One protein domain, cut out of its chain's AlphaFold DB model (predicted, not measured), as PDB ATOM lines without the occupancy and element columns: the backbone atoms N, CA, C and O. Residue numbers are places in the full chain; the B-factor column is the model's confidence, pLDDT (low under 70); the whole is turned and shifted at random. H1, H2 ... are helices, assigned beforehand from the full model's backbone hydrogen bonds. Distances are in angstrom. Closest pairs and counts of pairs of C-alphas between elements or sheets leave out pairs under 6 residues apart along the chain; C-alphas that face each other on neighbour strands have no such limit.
ATOM      1  N   MET A   1     114.336 122.846 146.935       67.50
ATOM      2  CA  MET A   1     113.627 123.050 148.219       67.50
ATOM      3  C   MET A   1     114.295 122.272 149.353       67.50
ATOM      4  O   MET A   1     114.859 122.910 150.224       67.50
ATOM      5  N   VAL A   2     114.354 120.936 149.296       70.62
ATOM      6  CA  VAL A   2     115.002 120.093 150.333       70.62
ATOM      7  C   VAL A   2     116.486 120.419 150.543       70.62
ATOM      8  O   VAL A   2     116.931 120.582 151.672       70.62
ATOM      9  N   VAL A   3     117.244 120.617 149.460       80.06
ATOM     10  CA  VAL A   3     118.668 120.998 149.548       80.06
ATOM     11  C   VAL A   3     118.860 122.322 150.302       80.06
ATOM     12  O   VAL A   3     119.768 122.434 151.115       80.06
ATOM     13  N   ALA A   4     117.970 123.301 150.105       76.50
ATOM     14  CA  ALA A   4     118.031 124.580 150.813       76.50
ATOM     15  C   ALA A   4     117.723 124.428 152.314       76.50
ATOM     16  O   ALA A   4     118.371 125.073 153.130       76.50
ATOM     17  N   ILE A   5     116.794 123.537 152.682       75.31
ATOM     18  CA  ILE A   5     116.455 123.230 154.082       75.31
ATOM     19  C   ILE A   5     117.624 122.532 154.787       75.31
ATOM     20  O   ILE A   5     117.963 122.893 155.913       75.31
ATOM     21  N   ASN A   6     118.288 121.586 154.118       78.62
ATOM     22  CA  ASN A   6     119.451 120.887 154.674       78.62
ATOM     23  C   ASN A   6     120.624 121.848 154.916       78.62
ATOM     24  O   ASN A   6     121.263 121.792 155.965       78.62
ATOM     25  N   ILE A   7     120.871 122.768 153.975       85.75
ATOM     26  CA  ILE A   7     121.894 123.812 154.122       85.75
ATOM     27  C   ILE A   7     121.528 124.761 155.271       85.75
ATOM     28  O   ILE A   7     122.365 125.026 156.130       85.75
ATOM     29  N   LEU A   8     120.277 125.227 155.336       76.56
ATOM     30  CA  LEU A   8     119.813 126.142 156.383       76.56
ATOM     31  C   LEU A   8     119.886 125.505 157.781       76.56
ATOM     32  O   LEU A   8     120.314 126.155 158.732       76.56
ATOM     33  N   THR A   9     119.550 124.217 157.891       80.62
ATOM     34  CA  THR A   9     119.645 123.436 159.134       80.62
ATOM     35  C   THR A   9     121.099 123.254 159.573       80.62
ATOM     36  O   THR A   9     121.423 123.467 160.740       80.62
ATOM     37  N   GLY A  10     122.001 122.921 158.642       84.00
ATOM     38  CA  GLY A  10     123.432 122.793 158.933       84.00
ATOM     39  C   GLY A  10     124.059 124.110 159.401       84.00
ATOM     40  O   GLY A  10     124.772 124.138 160.403       84.00
ATOM     41  N   VAL A  11     123.732 125.221 158.730       83.62
ATOM     42  CA  VAL A  11     124.176 126.568 159.126       83.62
ATOM     43  C   VAL A  11     123.642 126.933 160.508       83.62
ATOM     44  O   VAL A  11     124.381 127.455 161.337       83.62
ATOM     45  N   MET A  12     122.383 126.615 160.795       78.00
ATOM     46  CA  MET A  12     121.777 126.895 162.088       78.00
ATOM     47  C   MET A  12     122.464 126.139 163.229       78.00
ATOM     48  O   MET A  12     122.769 126.740 164.256       78.00
ATOM     49  N   ILE A  13     122.771 124.854 163.046       82.81
ATOM     50  CA  ILE A  13     123.521 124.051 164.025       82.81
ATOM     51  C   ILE A  13     124.912 124.647 164.274       82.81
ATOM     52  O   ILE A  13     125.334 124.772 165.423       82.81
ATOM     53  N   PHE A  14     125.598 125.081 163.215       84.88
ATOM     54  CA  PHE A  14     126.906 125.724 163.328       84.88
ATOM     55  C   PHE A  14     126.840 127.057 164.097       84.88
ATOM     56  O   PHE A  14     127.616 127.279 165.026       84.88
ATOM     57  N   VAL A  15     125.864 127.914 163.774       78.75
ATOM     58  CA  VAL A  15     125.615 129.188 164.473       78.75
ATOM     59  C   VAL A  15     125.239 128.957 165.939       78.75
ATOM     60  O   VAL A  15     125.696 129.697 166.807       78.75
ATOM     61  N   SER A  16     124.471 127.904 166.230       80.00
ATOM     62  CA  SER A  16     124.105 127.502 167.597       80.00
ATOM     63  C   SER A  16     125.343 127.186 168.435       80.00
ATOM     64  O   SER A  16     125.472 127.662 169.559       80.00
ATOM     65  N   PHE A  17     126.280 126.417 167.875       80.88
ATOM     66  CA  PHE A  17     127.527 126.047 168.547       80.88
ATOM     67  C   PHE A  17     128.409 127.266 168.843       80.88
ATOM     68  O   PHE A  17     128.948 127.397 169.942       80.88
ATOM     69  N   LEU A  18     128.513 128.182 167.878       76.31
ATOM     70  CA  LEU A  18     129.232 129.450 168.026       76.31
ATOM     71  C   LEU A  18     128.605 130.345 169.101       76.31
ATOM     72  O   LEU A  18     129.326 130.941 169.899       76.31
ATOM     73  N   LEU A  19     127.272 130.396 169.166       76.31
ATOM     74  CA  LEU A  19     126.550 131.126 170.207       76.31
ATOM     75  C   LEU A  19     126.796 130.537 171.594       76.31
ATOM     76  O   LEU A  19     127.069 131.289 172.522       76.31
ATOM     77  N   ILE A  20     126.755 129.210 171.734       79.69
ATOM     78  CA  ILE A  20     127.050 128.537 173.005       79.69
ATOM     79  C   ILE A  20     128.486 128.846 173.448       79.69
ATOM     80  O   ILE A  20     128.698 129.204 174.601       79.69
ATOM     81  N   MET A  21     129.464 128.795 172.536       77.31
ATOM     82  CA  MET A  21     130.854 129.161 172.840       77.31
ATOM     83  C   MET A  21     130.998 130.619 173.298       77.31
ATOM     84  O   MET A  21     131.694 130.884 174.271       77.31
ATOM     85  N   ILE A  22     130.308 131.560 172.648       71.19
ATOM     86  CA  ILE A  22     130.303 132.981 173.040       71.19
ATOM     87  C   ILE A  22     129.619 133.202 174.395       71.19
ATOM     88  O   ILE A  22     130.036 134.070 175.160       71.19
ATOM     89  N   VAL A  23     128.568 132.438 174.694       75.50
ATOM     90  CA  VAL A  23     127.856 132.498 175.977       75.50
ATOM     91  C   VAL A  23     128.722 131.936 177.103       75.50
ATOM     92  O   VAL A  23     128.756 132.527 178.172       75.50
ATOM     93  N   LEU A  24     129.470 130.858 176.857       72.56
ATOM     94  CA  LEU A  24     130.403 130.286 177.835       72.56
ATOM     95  C   LEU A  24     131.662 131.141 178.041       72.56
ATOM     96  O   LEU A  24     132.278 131.080 179.097       72.56
ATOM     97  N   LEU A  25     132.056 131.932 177.038       73.31
ATOM     98  CA  LEU A  25     133.180 132.868 177.139       73.31
ATOM     99  C   LEU A  25     132.814 134.149 177.909       73.31
ATOM    100  O   LEU A  25     133.696 134.942 178.242       73.31
ATOM    101  N   GLN A  26     131.530 134.396 178.179       70.81
ATOM    102  CA  GLN A  26     131.169 135.480 179.086       70.81
ATOM    103  C   GLN A  26     131.644 135.084 180.468       70.81
ATOM    104  O   GLN A  26     131.138 134.122 181.028       70.81
ATOM    105  N   LEU A  52     126.026 145.012 181.564       68.56
ATOM    106  CA  LEU A  52     125.226 145.360 180.385       68.56
ATOM    107  C   LEU A  52     125.413 144.309 179.280       68.56
ATOM    108  O   LEU A  52     124.459 143.969 178.587       68.56
ATOM    109  N   LEU A  53     126.615 143.730 179.185       64.88
ATOM    110  CA  LEU A  53     126.940 142.659 178.246       64.88
ATOM    111  C   LEU A  53     126.156 141.371 178.538       64.88
ATOM    112  O   LEU A  53     125.708 140.706 177.606       64.88
ATOM    113  N   THR A  54     125.916 141.043 179.809       72.19
ATOM    114  CA  THR A  54     125.106 139.876 180.190       72.19
ATOM    115  C   THR A  54     123.637 140.102 179.852       72.19
ATOM    116  O   THR A  54     123.009 139.227 179.269       72.19
ATOM    117  N   LYS A  55     123.093 141.299 180.119       70.19
ATOM    118  CA  LYS A  55     121.705 141.644 179.750       70.19
ATOM    119  C   LYS A  55     121.480 141.559 178.240       70.19
ATOM    120  O   LYS A  55     120.473 141.009 177.802       70.19
ATOM    121  N   ILE A  56     122.429 142.071 177.456       77.19
ATOM    122  CA  ILE A  56     122.383 141.995 175.992       77.19
ATOM    123  C   ILE A  56     122.432 140.531 175.539       77.19
ATOM    124  O   ILE A  56     121.618 140.120 174.718       77.19
ATOM    125  N   THR A  57     123.304 139.714 176.130       78.81
ATOM    126  CA  THR A  57     123.385 138.285 175.802       78.81
ATOM    127  C   THR A  57     122.114 137.534 176.153       78.81
ATOM    128  O   THR A  57     121.643 136.749 175.338       78.81
ATOM    129  N   THR A  58     121.517 137.776 177.321       74.75
ATOM    130  CA  THR A  58     120.259 137.124 177.702       74.75
ATOM    131  C   THR A  58     119.169 137.411 176.671       74.75
ATOM    132  O   THR A  58     118.470 136.493 176.252       74.75
ATOM    133  N   VAL A  59     119.066 138.657 176.198       78.12
ATOM    134  CA  VAL A  59     118.118 139.023 175.137       78.12
ATOM    135  C   VAL A  59     118.456 138.312 173.822       78.12
ATOM    136  O   VAL A  59     117.562 137.747 173.196       78.12
ATOM    137  N   LEU A  60     119.732 138.268 173.425       71.88
ATOM    138  CA  LEU A  60     120.176 137.567 172.215       71.88
ATOM    139  C   LEU A  60     119.885 136.059 172.262       71.88
ATOM    140  O   LEU A  60     119.433 135.501 171.267       71.88
ATOM    141  N   VAL A  61     120.100 135.409 173.407       78.75
ATOM    142  CA  VAL A  61     119.838 133.976 173.608       78.75
ATOM    143  C   VAL A  61     118.344 133.678 173.538       78.75
ATOM    144  O   VAL A  61     117.940 132.725 172.874       78.75
ATOM    145  N   VAL A  62     117.514 134.510 174.173       81.62
ATOM    146  CA  VAL A  62     116.052 134.369 174.110       81.62
ATOM    147  C   VAL A  62     115.559 134.524 172.670       81.62
ATOM    148  O   VAL A  62     114.788 133.692 172.196       81.62
ATOM    149  N   ILE A  63     116.044 135.533 171.944       79.50
ATOM    150  CA  ILE A  63     115.702 135.743 170.530       79.50
ATOM    151  C   ILE A  63     116.147 134.546 169.686       79.50
ATOM    152  O   ILE A  63     115.358 134.013 168.911       79.50
ATOM    153  N   PHE A  64     117.380 134.077 169.865       81.12
ATOM    154  CA  PHE A  64     117.906 132.912 169.162       81.12
ATOM    155  C   PHE A  64     117.047 131.657 169.388       81.12
ATOM    156  O   PHE A  64     116.723 130.947 168.435       81.12
ATOM    157  N   PHE A  65     116.620 131.409 170.627       81.06
ATOM    158  CA  PHE A  65     115.751 130.281 170.953       81.06
ATOM    159  C   PHE A  65     114.385 130.394 170.262       81.06
ATOM    160  O   PHE A  65     113.897 129.419 169.694       81.06
ATOM    161  N   VAL A  66     113.795 131.594 170.231       85.88
ATOM    162  CA  VAL A  66     112.531 131.847 169.520       85.88
ATOM    163  C   VAL A  66     112.683 131.608 168.017       85.88
ATOM    164  O   VAL A  66     111.870 130.889 167.435       85.88
ATOM    165  N   LEU A  67     113.736 132.136 167.380       76.56
ATOM    166  CA  LEU A  67     114.005 131.859 165.964       76.56
ATOM    167  C   LEU A  67     114.199 130.361 165.709       76.56
ATOM    168  O   LEU A  67     113.740 129.855 164.685       76.56
ATOM    169  N   SER A  68     114.829 129.647 166.645       79.31
ATOM    170  CA  SER A  68     115.037 128.208 166.532       79.31
ATOM    171  C   SER A  68     113.727 127.428 166.494       79.31
ATOM    172  O   SER A  68     113.525 126.591 165.613       79.31
ATOM    173  N   VAL A  69     112.789 127.767 167.379       82.56
ATOM    174  CA  VAL A  69     111.452 127.161 167.399       82.56
ATOM    175  C   VAL A  69     110.673 127.487 166.120       82.56
ATOM    176  O   VAL A  69     110.038 126.600 165.555       82.56
ATOM    177  N   VAL A  70     110.751 128.723 165.621       81.31
ATOM    178  CA  VAL A  70     110.061 129.133 164.384       81.31
ATOM    179  C   VAL A  70     110.591 128.363 163.173       81.31
ATOM    180  O   VAL A  70     109.808 127.785 162.419       81.31
ATOM    181  N   ILE A  71     111.912 128.291 163.004       73.12
ATOM    182  CA  ILE A  71     112.537 127.531 161.911       73.12
ATOM    183  C   ILE A  71     112.236 126.036 162.061       73.12
ATOM    184  O   ILE A  71     111.910 125.383 161.074       73.12
ATOM    185  N   GLY A  72     112.281 125.502 163.285       76.00
ATOM    186  CA  GLY A  72     111.896 124.126 163.586       76.00
ATOM    187  C   GLY A  72     110.447 123.823 163.197       76.00
ATOM    188  O   GLY A  72     110.186 122.788 162.592       76.00
ATOM    189  N   SER A  73     109.520 124.750 163.452       76.50
ATOM    190  CA  SER A  73     108.111 124.621 163.065       76.50
ATOM    191  C   SER A  73     107.919 124.639 161.545       76.50
ATOM    192  O   SER A  73     107.180 123.812 161.015       76.50
ATOM    193  N   LEU A  74     108.604 125.536 160.826       72.00
ATOM    194  CA  LEU A  74     108.563 125.586 159.357       72.00
ATOM    195  C   LEU A  74     109.255 124.364 158.718       72.00
ATOM    196  O   LEU A  74     108.833 123.869 157.670       72.00
ATOM    197  N   SER A  75     110.307 123.849 159.357       67.56
ATOM    198  CA  SER A  75     111.012 122.638 158.930       67.56
ATOM    199  C   SER A  75     110.156 121.386 159.148       67.56
ATOM    200  O   SER A  75     110.053 120.552 158.250       67.56
ATOM    201  N   ALA A  76     109.439 121.293 160.276       60.78
ATOM    202  CA  ALA A  76     108.533 120.184 160.578       60.78
ATOM    203  C   ALA A  76     107.413 120.033 159.534       60.78
ATOM    204  O   ALA A  76     107.046 118.914 159.171       60.78
ATOM    205  N   GLU A  77     106.903 121.142 158.995       61.06
ATOM    206  CA  GLU A  77     105.903 121.126 157.923       61.06
ATOM    207  C   GLU A  77     106.471 120.576 156.599       61.06
ATOM    208  O   GLU A  77     105.777 119.882 155.853       61.06
ATOM    209  N   SER A  78     107.768 120.781 156.347       56.03
ATOM    210  CA  SER A  78     108.476 120.193 155.202       56.03
ATOM    211  C   SER A  78     108.838 118.717 155.426       56.03
ATOM    212  O   SER A  78     108.750 117.920 154.491       56.03
ATOM    213  N   THR A  79     109.158 118.316 156.663       55.12
ATOM    214  CA  THR A  79     109.392 116.913 157.050       55.12
ATOM    215  C   THR A  79     108.123 116.071 156.941       55.12
ATOM    216  O   THR A  79     108.194 114.930 156.489       55.12
ATOM    217  N   LYS A  80     106.939 116.639 157.214       53.28
ATOM    218  CA  LYS A  80     105.658 115.973 156.920       53.28
ATOM    219  C   LYS A  80     105.471 115.664 155.433       53.28
ATOM    220  O   LYS A  80     104.646 114.838 155.102       53.28
ATOM    221  N   ARG A  81     106.212 116.268 154.503       49.28
ATOM    222  CA  ARG A  81     106.111 115.914 153.075       49.28
ATOM    223  C   ARG A  81     107.209 114.958 152.595       49.28
ATOM    224  O   ARG A  81     107.022 114.321 151.566       49.28
ATOM    225  N   SER A  82     108.317 114.819 153.329       53.34
ATOM    226  CA  SER A  82     109.456 113.958 152.952       53.34
ATOM    227  C   SER A  82     109.686 112.747 153.866       53.34
ATOM    228  O   SER A  82     110.474 111.872 153.524       53.34
ATOM    229  N   THR A  83     109.024 112.691 155.023       49.97
ATOM    230  CA  THR A  83     109.117 111.598 156.008       49.97
ATOM    231  C   THR A  83     107.738 111.124 156.453       49.97
ATOM    232  O   THR A  83     107.621 110.399 157.433       49.97
TER     233      THR A  83
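AT A GLANCE: This is residues 1 to 26 and 52 to 83 of the 185 residues of the protein "Protein-export membrane protein SecG" of Spirochaetia bacterium (UniProt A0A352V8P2). Two long helices, H1 and then H2, lie side by side and run opposite ways as a loose rod, with the stretch that would join them not printed. H2 is the longer and makes the length of the rod. The printed part has 58 residues, is all helix with no named strand, and is loose, with a radius of gyration of the C-alphas of 13.9 A and spans of 44 by 17 by 14 A.

HOW THE PARTS SIT: Start with H1, residues 2 to 24, and then take H2, residues 52 to 82. They are close but not clearly touching: the closest C-alphas, those of Ile 5 and Ser 75, are 7.3 A apart. Their lines stand at a shallow tilt of 23 degrees, opposite ways, with centres 10.7 A apart. In H1 every O i to N i+4 pair is within hydrogen-bond range; in H2, 25 of 27 are.

IN THESE COORDINATES: Find C-alpha 2 at (115.002, 120.093, 150.333); from there H1 runs 33.1 A to C-alpha 24. Find C-alpha 52 at (125.226, 145.360, 180.385); from there H2 runs 44.6 A to C-alpha 82 at (109.456, 113.958, 152.952).

THE WHOLE: The C-alphas farthest apart, those of Leu 52 and Thr 83, are 44.6 A apart. Residues 27 to 51 are not printed, and C-alphas 26 and 52 are 11.6 A apart across the cut. In the B-factor column, pLDDT is under 70 at residue 1, residues 52 to 53 and residues 75 to 83.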